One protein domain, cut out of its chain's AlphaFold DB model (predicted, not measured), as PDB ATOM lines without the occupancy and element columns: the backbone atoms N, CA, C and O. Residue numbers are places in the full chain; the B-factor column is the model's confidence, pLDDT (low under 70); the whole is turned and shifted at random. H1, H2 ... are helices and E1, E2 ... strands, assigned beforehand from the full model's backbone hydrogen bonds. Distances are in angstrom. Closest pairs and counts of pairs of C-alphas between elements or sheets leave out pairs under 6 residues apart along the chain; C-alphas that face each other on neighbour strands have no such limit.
ATOM      1  N   GLN A 217     278.104 156.091  71.314       89.19
ATOM      2  CA  GLN A 217     278.475 157.416  71.794       89.19
ATOM      3  C   GLN A 217     277.389 157.953  72.740       89.19
ATOM      4  O   GLN A 217     276.197 157.741  72.484       89.19
ATOM      5  N   PRO A 218     277.778 158.623  73.838       91.75
ATOM      6  CA  PRO A 218     276.809 159.207  74.744       91.75
ATOM      7  C   PRO A 218     275.919 160.228  74.036       91.75
ATOM      8  O   PRO A 218     276.414 161.097  73.318       91.75
ATOM      9  N   LEU A 219     274.614 160.151  74.279       92.25
ATOM     10  CA  LEU A 219     273.651 161.083  73.705       92.25
ATOM     11  C   LEU A 219     273.784 162.448  74.378       92.25
ATOM     12  O   LEU A 219     273.808 162.549  75.611       92.25
ATOM     13  N   GLN A 220     273.876 163.487  73.550       93.19
ATOM     14  CA  GLN A 220     274.099 164.861  73.997       93.19
ATOM     15  C   GLN A 220     272.844 165.724  73.925       93.19
ATOM     16  O   GLN A 220     272.669 166.574  74.789       93.19
ATOM     17  N   ASN A 221     271.946 165.487  72.971       94.25
ATOM     18  CA  ASN A 221     270.718 166.262  72.827       94.25
ATOM     19  C   ASN A 221     269.524 165.322  72.675       94.25
ATOM     20  O   ASN A 221     269.539 164.403  71.855       94.25
ATOM     21  N   ILE A 222     268.492 165.555  73.482       95.62
ATOM     22  CA  ILE A 222     267.248 164.789  73.445       95.62
ATOM     23  C   ILE A 222     266.091 165.774  73.385       95.62
ATOM     24  O   ILE A 222     265.953 166.646  74.249       95.62
ATOM     25  N   LEU A 223     265.249 165.600  72.371       96.75
ATOM     26  CA  LEU A 223     264.003 166.321  72.207       96.75
ATOM     27  C   LEU A 223     262.838 165.400  72.571       96.75
ATOM     28  O   LEU A 223     262.672 164.323  72.000       96.75
ATOM     29  N   LEU A 224     262.019 165.837  73.522       97.50
ATOM     30  CA  LEU A 224     260.800 165.152  73.932       97.50
ATOM     31  C   LEU A 224     259.580 165.918  73.426       97.50
ATOM     32  O   LEU A 224     259.501 167.134  73.592       97.50
ATOM     33  N   LYS A 225     258.609 165.201  72.861       97.38
ATOM     34  CA  LYS A 225     257.303 165.755  72.479       97.38
ATOM     35  C   LYS A 225     256.194 165.001  73.201       97.38
ATOM     36  O   LYS A 225     256.220 163.772  73.158       97.38
ATOM     37  N   PRO A 226     255.239 165.662  73.869       97.19
ATOM     38  CA  PRO A 226     254.103 164.974  74.479       97.19
ATOM     39  C   PRO A 226     253.369 164.095  73.458       97.19
ATOM     40  O   PRO A 226     253.053 164.549  72.363       97.19
ATOM     41  N   ASP A 227     253.101 162.831  73.793       95.81
ATOM     42  CA  ASP A 227     252.323 161.941  72.926       95.81
ATOM     43  C   ASP A 227     250.833 162.033  73.278       95.81
ATOM     44  O   ASP A 227     250.308 161.250  74.070       95.81
ATOM     45  N   LEU A 228     250.137 163.018  72.710       93.38
ATOM     46  CA  LEU A 228     248.728 163.292  73.025       93.38
ATOM     47  C   LEU A 228     247.768 162.151  72.653       93.38
ATOM     48  O   LEU A 228     246.645 162.123  73.144       93.38
ATOM     49  N   SER A 229     248.212 161.192  71.834       90.81
ATOM     50  CA  SER A 229     247.402 160.043  71.410       90.81
ATOM     51  C   SER A 229     247.328 158.913  72.442       90.81
ATOM     52  O   SER A 229     246.366 158.151  72.441       90.81
ATOM     53  N   LYS A 230     248.331 158.797  73.323       84.44
ATOM     54  CA  LYS A 230     248.485 157.668  74.261       84.44
ATOM     55  C   LYS A 230     248.245 158.031  75.726       84.44
ATOM     56  O   LYS A 230     248.514 157.216  76.605       84.44
ATOM     57  N   ASN A 231     247.839 159.261  76.015       72.56
ATOM     58  CA  ASN A 231     247.741 159.754  77.383       72.56
ATOM     59  C   ASN A 231     246.289 160.025  77.778       72.56
ATOM     60  O   ASN A 231     245.600 160.782  77.105       72.56
ATOM     61  N   ASP A 232     245.895 159.543  78.956       84.44
ATOM     62  CA  ASP A 232     244.622 159.896  79.612       84.44
ATOM     63  C   ASP A 232     244.634 161.318  80.216       84.44
ATOM     64  O   ASP A 232     243.705 161.759  80.896       84.44
ATOM     65  N   ILE A 233     245.726 162.050  80.001       90.75
ATOM     66  CA  ILE A 233     246.002 163.349  80.603       90.75
ATOM     67  C   ILE A 233     245.324 164.436  79.787       90.75
ATOM     68  O   ILE A 233     245.557 164.590  78.587       90.75
ATOM     69  N   LYS A 234     244.512 165.246  80.467       93.06
ATOM     70  CA  LYS A 234     243.793 166.352  79.836       93.06
ATOM     71  C   LYS A 234     244.778 167.398  79.316       93.06
ATOM     72  O   LYS A 234     245.759 167.725  79.978       93.06
ATOM     73  N   LEU A 235     244.450 168.019  78.182       93.88
ATOM     74  CA  LEU A 235     245.263 169.074  77.560       93.88
ATOM     75  C   LEU A 235     245.650 170.208  78.533       93.88
ATOM     76  O   LEU A 235     246.787 170.668  78.538       93.88
ATOM     77  N   GLN A 236     244.730 170.603  79.420       93.25
ATOM     78  CA  GLN A 236     244.978 171.625  80.445       93.25
ATOM     79  C   GLN A 236     246.101 171.240  81.420       93.25
ATOM     80  O   GLN A 236     246.794 172.103  81.947       93.25
ATOM     81  N   GLU A 237     246.283 169.951  81.701       93.69
ATOM     82  CA  GLU A 237     247.347 169.484  82.588       93.69
ATOM     83  C   GLU A 237     248.700 169.509  81.882       93.69
ATOM     84  O   GLU A 237     249.685 169.942  82.474       93.69
ATOM     85  N   TRP A 238     248.735 169.151  80.596       95.00
ATOM     86  CA  TRP A 238     249.920 169.331  79.761       95.00
ATOM     87  C   TRP A 238     250.346 170.800  79.670       95.00
ATOM     88  O   TRP A 238     251.527 171.101  79.830       95.00
ATOM     89  N   SER A 239     249.394 171.725  79.512       95.31
ATOM     90  CA  SER A 239     249.671 173.168  79.561       95.31
ATOM     91  C   SER A 239     250.191 173.634  80.924       95.31
ATOM     92  O   SER A 239     251.082 174.476  81.013       95.31
ATOM     93  N   LYS A 240     249.685 173.070  82.026       95.81
ATOM     94  CA  LYS A 240     250.243 173.362  83.354       95.81
ATOM     95  C   LYS A 240     251.692 172.895  83.451       95.81
ATOM     96  O   LYS A 240     252.516 173.651  83.948       95.81
ATOM     97  N   LEU A 241     252.012 171.698  82.951       95.50
ATOM     98  CA  LEU A 241     253.380 171.168  82.951       95.50
ATOM     99  C   LEU A 241     254.336 172.010  82.098       95.50
ATOM    100  O   LEU A 241     255.470 172.228  82.522       95.50
ATOM    101  N   SER A 242     253.891 172.524  80.947       96.12
ATOM    102  CA  SER A 242     254.733 173.362  80.078       96.12
ATOM    103  C   SER A 242     255.155 174.679  80.735       96.12
ATOM    104  O   SER A 242     256.215 175.214  80.418       96.12
ATOM    105  N   LYS A 243     254.370 175.163  81.704       96.31
ATOM    106  CA  LYS A 243     254.649 176.374  82.490       96.31
ATOM    107  C   LYS A 243     255.585 176.117  83.681       96.31
ATOM    108  O   LYS A 243     256.020 177.066  84.326       96.31
ATOM    109  N   LEU A 244     255.901 174.856  84.000       96.00
ATOM    110  CA  LEU A 244     256.757 174.500  85.134       96.00
ATOM    111  C   LEU A 244     258.228 174.392  84.717       96.00
ATOM    112  O   LEU A 244     258.676 173.361  84.219       96.00
ATOM    113  N   GLU A 245     259.031 175.407  85.037       92.94
ATOM    114  CA  GLU A 245     260.482 175.405  84.769       92.94
ATOM    115  C   GLU A 245     261.221 174.226  85.437       92.94
ATOM    116  O   GLU A 245     262.180 173.658  84.899       92.94
ATOM    117  N   PHE A 246     260.750 173.802  86.613       95.00
ATOM    118  CA  PHE A 246     261.319 172.667  87.341       95.00
ATOM    119  C   PHE A 246     261.036 171.317  86.680       95.00
ATOM    120  O   PHE A 246     261.745 170.352  86.962       95.00
ATOM    121  N   PHE A 247     260.054 171.219  85.781       95.88
ATOM    122  CA  PHE A 247     259.749 169.954  85.116       95.88
ATOM    123  C   PHE A 247     260.895 169.506  84.201       95.88
ATOM    124  O   PHE A 247     261.286 168.342  84.217       95.88
ATOM    125  N   VAL A 248     261.530 170.437  83.481       93.69
ATOM    126  CA  VAL A 248     262.715 170.125  82.661       93.69
ATOM    127  C   VAL A 248     263.880 169.642  83.532       93.69
ATOM    128  O   VAL A 248     264.599 168.715  83.158       93.69
ATOM    129  N   HIS A 249     264.057 170.232  84.717       94.25
ATOM    130  CA  HIS A 249     265.065 169.791  85.686       94.25
ATOM    131  C   HIS A 249     264.766 168.386  86.210       94.25
ATOM    132  O   HIS A 249     265.664 167.548  86.258       94.25
ATOM    133  N   PHE A 250     263.500 168.107  86.526       95.94
ATOM    134  CA  PHE A 250     263.052 166.771  86.892       95.94
ATOM    135  C   PHE A 250     263.379 165.753  85.793       95.94
ATOM    136  O   PHE A 250     263.986 164.732  86.093       95.94
ATOM    137  N   VAL A 251     263.060 166.046  84.527       96.06
ATOM    138  CA  VAL A 251     263.353 165.157  83.389       96.06
ATOM    139  C   VAL A 251     264.857 164.883  83.264       96.06
ATOM    140  O   VAL A 251     265.258 163.732  83.097       96.06
ATOM    141  N   LYS A 252     265.705 165.908  83.420       94.31
ATOM    142  CA  LYS A 252     267.171 165.743  83.430       94.31
ATOM    143  C   LYS A 252     267.635 164.786  84.527       94.31
ATOM    144  O   LYS A 252     268.431 163.890  84.261       94.31
ATOM    145  N   CYS A 253     267.137 164.968  85.749       93.31
ATOM    146  CA  CYS A 253     267.449 164.086  86.871       93.31
ATOM    147  C   CYS A 253     266.913 162.669  86.632       93.31
ATOM    148  O   CYS A 253     267.631 161.699  86.861       93.31
ATOM    149  N   TYR A 254     265.688 162.549  86.122       95.44
ATOM    150  CA  TYR A 254     265.035 161.278  85.826       95.44
ATOM    151  C   TYR A 254     265.866 160.433  84.855       95.44
ATOM    152  O   TYR A 254     266.043 159.242  85.086       95.44
ATOM    153  N   PHE A 255     266.442 161.046  83.820       95.12
ATOM    154  CA  PHE A 255     267.303 160.373  82.843       95.12
ATOM    155  C   PHE A 255     268.791 160.313  83.223       95.12
ATOM    156  O   PHE A 255     269.626 159.925  82.400       95.12
ATOM    157  N   GLY A 256     269.157 160.671  84.453       88.31
ATOM    158  CA  GLY A 256     270.545 160.646  84.908       88.31
ATOM    159  C   GLY A 256     271.185 159.261  84.747       88.31
ATOM    160  O   GLY A 256     270.768 158.301  85.386       88.31
ATOM    161  N   ASN A 257     272.227 159.162  83.910       86.25
ATOM    162  CA  ASN A 257     272.904 157.905  83.541       86.25
ATOM    163  C   ASN A 257     271.997 156.835  82.905       86.25
ATOM    164  O   ASN A 257     272.348 155.655  82.921       86.25
ATOM    165  N   ALA A 258     270.859 157.224  82.339       94.56
ATOM    166  CA  ALA A 258     269.983 156.296  81.647       94.56
ATOM    167  C   ALA A 258     270.693 155.614  80.467       94.56
ATOM    168  O   ALA A 258     271.514 156.218  79.769       94.56
ATOM    169  N   LEU A 259     270.344 154.350  80.251       94.94
ATOM    170  CA  LEU A 259     270.678 153.594  79.052       94.94
ATOM    171  C   LEU A 259     269.408 153.459  78.226       94.94
ATOM    172  O   LEU A 259     268.364 153.099  78.770       94.94
ATOM    173  N   ILE A 260     269.503 153.768  76.938       93.94
ATOM    174  CA  ILE A 260     268.362 153.774  76.026       93.94
ATOM    175  C   ILE A 260     268.758 153.223  74.662       93.94
ATOM    176  O   ILE A 260     269.903 153.363  74.224       93.94
ATOM    177  N   PHE A 261     267.799 152.613  73.975       90.75
ATOM    178  CA  PHE A 261     267.975 152.239  72.580       90.75
ATOM    179  C   PHE A 261     267.856 153.469  71.681       90.75
ATOM    180  O   PHE A 261     266.925 154.264  71.820       90.75
ATOM    181  N   LYS A 262     268.777 153.619  70.726       86.38
ATOM    182  CA  LYS A 262     268.781 154.758  69.792       86.38
ATOM    183  C   LYS A 262     267.561 154.788  68.856       86.38
ATOM    184  O   LYS A 262     267.214 155.838  68.335       86.38
ATOM    185  N   ASN A 263     266.901 153.654  68.639       83.69
ATOM    186  CA  ASN A 263     265.688 153.540  67.822       83.69
ATOM    187  C   ASN A 263     264.388 153.604  68.647       83.69
ATOM    188  O   ASN A 263     263.314 153.313  68.117       83.69
ATOM    189  N   LEU A 264     264.467 153.945  69.936       87.69
ATOM    190  CA  LEU A 264     263.286 154.125  70.768       87.69
ATOM    191  C   LEU A 264     262.470 155.314  70.239       87.69
ATOM    192  O   LEU A 264     263.011 156.402  70.086       87.69
ATOM    193  N   ASN A 265     261.177 155.112  69.971       89.19
ATOM    194  CA  ASN A 265     260.301 156.154  69.410       89.19
ATOM    195  C   ASN A 265     259.448 156.860  70.468       89.19
ATOM    196  O   ASN A 265     259.028 158.003  70.282       89.19
ATOM    197  N   SER A 266     259.161 156.179  71.575       93.12
ATOM    198  CA  SER A 266     258.354 156.717  72.664       93.12
ATOM    199  C   SER A 266     258.887 156.275  74.013       93.12
ATOM    200  O   SER A 266     259.445 155.189  74.140       93.12
ATOM    201  N   ILE A 267     258.670 157.106  75.020       93.81
ATOM    202  CA  ILE A 267     259.159 156.907  76.372       93.81
ATOM    203  C   ILE A 267     258.095 157.334  77.371       93.81
ATOM    204  O   ILE A 267     257.377 158.309  77.150       93.81
ATOM    205  N   GLN A 268     257.992 156.604  78.475       93.75
ATOM    206  CA  GLN A 268     257.059 156.924  79.543       93.75
ATOM    207  C   GLN A 268     257.822 157.440  80.760       93.75
ATOM    208  O   GLN A 268     258.724 156.781  81.281       93.75
ATOM    209  N   ILE A 269     257.439 158.622  81.227       94.56
ATOM    210  CA  ILE A 269     258.004 159.274  82.404       94.56
ATOM    211  C   ILE A 269     256.943 159.266  83.491       94.56
ATOM    212  O   ILE A 269     255.820 159.711  83.268       94.56
ATOM    213  N   GLU A 270     257.291 158.770  84.671       92.00
ATOM    214  CA  GLU A 270     256.396 158.835  85.819       92.00
ATOM    215  C   GLU A 270     256.653 160.116  86.616       92.00
ATOM    216  O   GLU A 270     257.773 160.366  87.060       92.00
ATOM    217  N   TYR A 271     255.624 160.945  86.778       93.62
ATOM    218  CA  TYR A 271     255.710 162.227  87.474       93.62
ATOM    219  C   TYR A 271     254.534 162.381  88.439       93.62
ATOM    220  O   TYR A 271     253.382 162.426  88.010       93.62
ATOM    221  N   TYR A 272     254.822 162.433  89.744       90.38
ATOM    222  CA  TYR A 272     253.814 162.457  90.818       90.38
ATOM    223  C   TYR A 272     252.723 161.376  90.656       90.38
ATOM    224  O   TYR A 272     251.529 161.667  90.724       90.38
ATOM    225  N   GLY A 273     253.140 160.133  90.388       88.50
ATOM    226  CA  GLY A 273     252.242 158.983  90.202       88.50
ATOM    227  C   GLY A 273     251.467 158.979  88.879       88.50
ATOM    228  O   GLY A 273     250.595 158.138  88.675       88.50
ATOM    229  N   ARG A 274     251.749 159.919  87.968       90.88
ATOM    230  CA  ARG A 274     251.129 159.978  86.640       90.88
ATOM    231  C   ARG A 274     252.093 159.475  85.580       90.88
ATOM    232  O   ARG A 274     253.257 159.868  85.564       90.88
ATOM    233  N   LYS A 275     251.586 158.665  84.654       92.12
ATOM    234  CA  LYS A 275     252.334 158.173  83.494       92.12
ATOM    235  C   LYS A 275     252.224 159.182  82.348       92.12
ATOM    236  O   LYS A 275     251.155 159.361  81.779       92.12
ATOM    237  N   LEU A 276     253.329 159.848  82.031       95.38
ATOM    238  CA  LEU A 276     253.452 160.812  80.939       95.38
ATOM    239  C   LEU A 276     254.136 160.140  79.741       95.38
ATOM    240  O   LEU A 276     255.327 159.839  79.811       95.38
ATOM    241  N   ASN A 277     253.425 159.909  78.639       95.31
ATOM    242  CA  ASN A 277     254.038 159.382  77.416       95.31
ATOM    243  C   ASN A 277     254.567 160.522  76.532       95.31
ATOM    244  O   ASN A 277     253.849 161.487  76.261       95.31
ATOM    245  N   PHE A 278     255.802 160.382  76.059       96.94
ATOM    246  CA  PHE A 278     256.472 161.297  75.139       96.94
ATOM    247  C   PHE A 278     256.982 160.539  73.914       96.94
ATOM    248  O   PHE A 278     257.478 159.423  74.038       96.94
ATOM    249  N   LYS A 279     256.935 161.165  72.741       96.06
ATOM    250  CA  LYS A 279     257.774 160.798  71.597       96.06
ATOM    251  C   LYS A 279     259.182 161.337  71.835       96.06
ATOM    252  O   LYS A 279     259.333 162.470  72.298       96.06
ATOM    253  N   ILE A 280     260.192 160.529  71.541       95.50
ATOM    254  CA  ILE A 280     261.599 160.882  71.750       95.50
ATOM    255  C   ILE A 280     262.308 161.019  70.406       95.50
ATOM    256  O   ILE A 280     262.124 160.202  69.507       95.50
ATOM    257  N   TYR A 281     263.107 162.073  70.277       94.31
ATOM    258  CA  TYR A 281     263.920 162.356  69.103       94.31
ATOM    259  C   TYR A 281     265.349 162.654  69.553       94.31
ATOM    260  O   TYR A 281     265.576 163.404  70.508       94.31
ATOM    261  N   PHE A 282     266.316 162.063  68.860       91.38
ATOM    262  CA  PHE A 282     267.737 162.267  69.119       91.38
ATOM    263  C   PHE A 282     268.265 163.303  68.125       91.38
ATOM    264  O   PHE A 282     268.402 163.011  66.940       91.38
ATOM    265  N   GLU A 283     268.513 164.529  68.600       84.25
ATOM    266  CA  GLU A 283     269.137 165.596  67.804       84.25
ATOM    267  C   GLU A 283     270.650 165.325  67.744       84.25
ATOM    268  O   GLU A 283     271.426 165.827  68.562       84.25
ATOM    269  N   GLU A 284     271.084 164.467  66.824       75.19
ATOM    270  CA  GLU A 284     272.510 164.355  66.506       75.19
ATOM    271  C   GLU A 284     272.901 165.499  65.560       75.19
ATOM    272  O   GLU A 284     272.188 165.794  64.601       75.19
ATOM    273  N   GLU A 285     274.008 166.180  65.869       57.59
ATOM    274  CA  GLU A 285     274.595 167.192  64.990       57.59
ATOM    275  C   GLU A 285     275.023 166.494  63.686       57.59
ATOM    276  O   GLU A 285     275.945 165.688  63.686       57.59
ATOM    277  N   GLU A 286     274.282 166.771  62.608       51.38
ATOM    278  CA  GLU A 286     274.662 166.597  61.198       51.38
ATOM    279  C   GLU A 286     275.087 165.177  60.746       51.38
ATOM    280  O   GLU A 286     276.255 164.839  60.703       51.38
ATOM    281  N   ASP A 287     274.132 164.357  60.283       49.59
ATOM    282  CA  ASP A 287     274.083 164.027  58.843       49.59
ATOM    283  C   ASP A 287     272.636 163.679  58.490       49.59
ATOM    284  O   ASP A 287     272.110 162.654  58.931       49.59
ATOM    285  N   LYS A 295     269.149 153.228  60.105       54.62
ATOM    286  CA  LYS A 295     268.140 152.273  60.601       54.62
ATOM    287  C   LYS A 295     268.580 150.825  60.378       54.62
ATOM    288  O   LYS A 295     268.216 149.980  61.188       54.62
ATOM    289  N   MET A 296     269.399 150.560  59.356       46.66
ATOM    290  CA  MET A 296     269.989 149.241  59.105       46.66
ATOM    291  C   MET A 296     271.373 149.037  59.759       46.66
ATOM    292  O   MET A 296     271.668 147.929  60.189       46.66
ATOM    293  N   GLU A 297     272.200 150.077  59.912       47.81
ATOM    294  CA  GLU A 297     273.538 150.026  60.540       47.81
ATOM    295  C   GLU A 297     273.520 150.136  62.072       47.81
ATOM    296  O   GLU A 297     274.464 149.720  62.741       47.81
ATOM    297  N   SER A 298     272.456 150.685  62.669       49.28
ATOM    298  CA  SER A 298     272.274 150.710  64.135       49.28
ATOM    299  C   SER A 298     271.988 149.337  64.736       49.28
ATOM    300  O   SER A 298     271.792 149.218  65.946       49.28
ATOM    301  N   LEU A 299     271.979 148.319  63.887       49.75
ATOM    302  CA  LEU A 299     271.727 146.954  64.231       49.75
ATOM    303  C   LEU A 299     273.062 146.195  64.259       49.75
ATOM    304  O   LEU A 299     273.721 146.020  63.233       49.75
ATOM    305  N   CYS A 300     273.499 145.759  65.440       49.69
ATOM    306  CA  CYS A 300     274.729 144.972  65.568       49.69
ATOM    307  C   CYS A 300     274.569 143.634  64.842       49.69
ATOM    308  O   CYS A 300     273.692 142.866  65.221       49.69
ATOM    309  N   LYS A 301     275.422 143.345  63.847       51.66
ATOM    310  CA  LYS A 301     275.514 142.011  63.244       51.66
ATOM    311  C   LYS A 301     276.124 141.053  64.264       51.66
ATOM    312  O   LYS A 301     277.253 141.271  64.698       51.66
ATOM    313  N   ILE A 302     275.394 140.009  64.636       54.25
ATOM    314  CA  ILE A 302     275.995 138.826  65.253       54.25
ATOM    315  C   ILE A 302     276.134 137.796  64.141       54.25
ATOM    316  O   ILE A 302     275.135 137.369  63.564       54.25
ATOM    317  N   GLU A 303     277.373 137.476  63.787       50.31
ATOM    318  CA  GLU A 303     277.674 136.364  62.893       50.31
ATOM    319  C   GLU A 303     277.587 135.085  63.728       50.31
ATOM    320  O   GLU A 303     278.352 134.908  64.676       50.31
ATOM    321  N   ASP A 304     276.615 134.226  63.423       50.22
ATOM    322  CA  ASP A 304     276.587 132.878  63.981       50.22
ATOM    323  C   ASP A 304     277.721 132.080  63.311       50.22
ATOM    324  O   ASP A 304     277.787 131.982  62.084       50.22
ATOM    325  N   ILE A 312     270.899 137.435  60.282       54.75
ATOM    326  CA  ILE A 312     271.614 138.491  60.984       54.75
ATOM    327  C   ILE A 312     270.664 139.022  62.060       54.75
ATOM    328  O   ILE A 312     269.722 139.759  61.771       54.75
ATOM    329  N   LYS A 313     270.884 138.598  63.307       59.69
ATOM    330  CA  LYS A 313     270.181 139.154  64.461       59.69
ATOM    331  C   LYS A 313     270.737 140.535  64.712       59.69
ATOM    332  O   LYS A 313     271.945 140.734  64.755       59.69
ATOM    333  N   TYR A 314     269.822 141.469  64.853       59.50
ATOM    334  CA  TYR A 314     270.077 142.880  64.717       59.50
ATOM    335  C   TYR A 314     269.631 143.556  66.008       59.50
ATOM    336  O   TYR A 314     268.446 143.816  66.210       59.50
ATOM    337  N   TYR A 315     270.583 143.799  66.911       66.94
ATOM    338  CA  TYR A 315     270.277 144.441  68.189       66.94
ATOM    339  C   TYR A 315     270.413 145.953  68.072       66.94
ATOM    340  O   TYR A 315     271.439 146.423  67.570       66.94
ATOM    341  N   PRO A 316     269.421 146.723  68.545       73.50
ATOM    342  CA  PRO A 316     269.511 148.168  68.533       73.50
ATOM    343  C   PRO A 316     270.682 148.650  69.385       73.50
ATOM    344  O   PRO A 316     270.883 148.224  70.524       73.50
ATOM    345  N   LYS A 317     271.447 149.588  68.828       85.38
ATOM    346  CA  LYS A 317     272.550 150.252  69.517       85.38
ATOM    347  C   LYS A 317     272.061 150.903  70.814       85.38
ATOM    348  O   LYS A 317     271.195 151.784  70.801       85.38
ATOM    349  N   VAL A 318     272.657 150.483  71.926       91.44
ATOM    350  CA  VAL A 318     272.409 151.051  73.252       91.44
ATOM    351  C   VAL A 318     273.302 152.261  73.447       91.44
ATOM    352  O   VAL A 318     274.523 152.167  73.318       91.44
ATOM    353  N   CYS A 319     272.712 153.392  73.800       93.31
ATOM    354  CA  CYS A 319     273.436 154.612  74.111       93.31
ATOM    355  C   CYS A 319     273.237 154.993  75.576       93.31
ATOM    356  O   CYS A 319     272.166 154.809  76.158       93.31
ATOM    357  N   LYS A 320     274.283 155.571  76.167       94.50
ATOM    358  CA  LYS A 320     274.208 156.192  77.486       94.50
ATOM    359  C   LYS A 320     273.805 157.655  77.342       94.50
ATOM    360  O   LYS A 320     274.350 158.359  76.499       94.50
ATOM    361  N   ILE A 321     272.905 158.142  78.184       94.12
ATOM    362  CA  ILE A 321     272.607 159.573  78.264       94.12
ATOM    363  C   ILE A 321     273.742 160.274  79.020       94.12
ATOM    364  O   ILE A 321     274.082 159.897  80.147       94.12
ATOM    365  N   SER A 322     274.355 161.282  78.391       90.50
ATOM    366  CA  SER A 322     275.409 162.078  79.027       90.50
ATOM    367  C   SER A 322     274.867 162.858  80.229       90.50
ATOM    368  O   SER A 322     273.746 163.360  80.203       90.50
ATOM    369  N   TYR A 323     275.691 163.060  81.260       87.31
ATOM    370  CA  TYR A 323     275.355 163.956  82.376       87.31
ATOM    371  C   TYR A 323     275.164 165.412  81.919       87.31
ATOM    372  O   TYR A 323     274.471 166.187  82.571       87.31
ATOM    373  N   SER A 324     275.791 165.783  80.800       89.75
ATOM    374  CA  SER A 324     275.677 167.093  80.159       89.75
ATOM    375  C   SER A 324     274.577 167.145  79.096       89.75
ATOM    376  O   SER A 324     274.498 168.128  78.360       89.75
ATOM    377  N   CYS A 325     273.746 166.101  78.988       93.88
ATOM    378  CA  CYS A 325     272.723 166.027  77.958       93.88
ATOM    379  C   CYS A 325     271.734 167.200  78.071       93.88
ATOM    380  O   CYS A 325     271.174 167.493  79.134       93.88
ATOM    381  N   LYS A 326     271.524 167.890  76.950       94.75
ATOM    382  CA  LYS A 326     270.542 168.955  76.805       94.75
ATOM    383  C   LYS A 326     269.192 168.323  76.487       94.75
ATOM    384  O   LYS A 326     268.960 167.834  75.384       94.75
ATOM    385  N   PHE A 327     268.300 168.373  77.466       95.12
ATOM    386  CA  PHE A 327     266.901 168.011  77.284       95.12
ATOM    387  C   PHE A 327     266.103 169.233  76.848       95.12
ATOM    388  O   PHE A 327     266.103 170.253  77.544       95.12
ATOM    389  N   LYS A 328     265.413 169.103  75.719       96.00
ATOM    390  CA  LYS A 328     264.394 170.041  75.253       96.00
ATOM    391  C   LYS A 328     263.048 169.332  75.271       96.00
ATOM    392  O   LYS A 328     262.960 168.160  74.909       96.00
ATOM    393  N   ILE A 329     262.006 170.041  75.683       97.12
ATOM    394  CA  ILE A 329     260.634 169.549  75.591       97.12
ATOM    395  C   ILE A 329     259.885 170.512  74.682       97.12
ATOM    396  O   ILE A 329     259.808 171.703  74.979       97.12
ATOM    397  N   ASP A 330     259.403 170.007  73.554       97.44
ATOM    398  CA  ASP A 330     258.630 170.787  72.597       97.44
ATOM    399  C   ASP A 330     257.151 170.733  72.979       97.44
ATOM    400  O   ASP A 330     256.484 169.703  72.872       97.44
ATOM    401  N   TRP A 331     256.673 171.876  73.461       97.38
ATOM    402  CA  TRP A 331     255.300 172.098  73.902       97.38
ATOM    403  C   TRP A 331     254.418 172.729  72.823       97.38
ATOM    404  O   TRP A 331     253.261 173.037  73.102       97.38
ATOM    405  N   SER A 332     254.935 172.948  71.609       97.31
ATOM    406  CA  SER A 332     254.264 173.759  70.586       97.31
ATOM    407  C   SER A 332     252.880 173.210  70.234       97.31
ATOM    408  O   SER A 332     251.917 173.968  70.193       97.31
ATOM    409  N   GLU A 333     252.762 171.891  70.069       96.19
ATOM    410  CA  GLU A 333     251.486 171.226  69.770       96.19
ATOM    411  C   GLU A 333     250.468 171.395  70.910       96.19
ATOM    412  O   GLU A 333     249.312 171.740  70.672       96.19
ATOM    413  N   VAL A 334     250.907 171.231  72.163       96.06
ATOM    414  CA  VAL A 334     250.054 171.405  73.351       96.06
ATOM    415  C   VAL A 334     249.521 172.833  73.436       96.06
ATOM    416  O   VAL A 334     248.331 173.033  73.670       96.06
ATOM    417  N   LEU A 335     250.395 173.822  73.240       96.25
ATOM    418  CA  LEU A 335     250.044 175.238  73.350       96.25
ATOM    419  C   LEU A 335     249.120 175.688  72.212       96.25
ATOM    420  O   LEU A 335     248.157 176.407  72.462       96.25
TER     421      LEU A 335
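AT A GLANCE: This is residues 217 to 287, 295 to 304 and 312 to 335 of the 357 residues of the protein "Hypothetical protein" of Meloidogyne enterolobii (UniProt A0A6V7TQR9). A five-strand sheet, strongly curled like part of a barrel, makes the main body; helix H2 packs on it at E7, near E3. H1 and H3 meet at one end of the long axis, and a small pair of strands, E5 and E6, lies at the other end, with E6 running on into E7. The printed part has 105 residues, in the order E1 H1 H2 E2 E3 E4 E5 E6 E7 H3, and its class is mixed, helices and strands. The large sheet runs E2 E7 E1 E4 E3 and is mixed; E5 and E6 are antiparallel. The whole is only just compact, close to loose, with a radius of gyration of the C-alphas of 15.4 A, and elongated, 52 by 29 by 28 A.

HOW THE PARTS SIT: Start in the strongly twisted large sheet at E1, residues 219 to 226. E7, residues 318 to 329, is its parallel neighbour, with N 326 and O 220 2.8 A apart. E4, residues 274 to 282, is its antiparallel neighbour, with N 279 and O 225 at 2.7 A. E3, residues 266 to 271, an edge strand, forms a hairpin with E4; look at N 267 and O 278, 2.8 A. E7 bends by 97 degrees at residue 323, and its residues 318 to 320 pair antiparallel with the other edge strand, E2, residues 259 to 261, with N 319 and O 260 at 2.8 A. H2, residues 245 to 254, is on the sheet; its closest C-alphas to E7 are Lys 252 and Phe 327, 6.6 A. H1, residues 235 to 242, is not on the sheet. It touches H3, residues 332 to 335, at the C-alphas of Ser 239 and Val 334, 6.5 A, while H3 only grazes the sheet. H1 and H2 are close but not clearly touching and about perpendicular, at 81 degrees. E5, residues 299 to 302, pairs with E6, residues 313 to 316, through N 300 and O 315, 3.0 A. Every O i to N i+4 pair is within hydrogen-bond range in H1 and 5 of 6 are in H2; H3 is too short for one.

IN THESE COORDINATES: Find C-alpha 219 at (273.651, 161.083, 73.705), where E1 begins its 19.9 A. E4 spans 24.2 A, E7 22.1 A, E3 16.0 A and H2 14.9 A. H3 ends at C-alpha 335, (250.044, 175.238, 73.350).

THE WHOLE: The C-alphas farthest apart are those of Gln 236 and Asp 304, 52.6 A. Residues 288 to 294 and 305 to 311 are not printed, with C-alpha gaps of 13.3 A and 8.1 A. Of the links printed whole, none is long. Residues 285 to 287, 295 to 304 and 312 to 315 have pLDDT under 70.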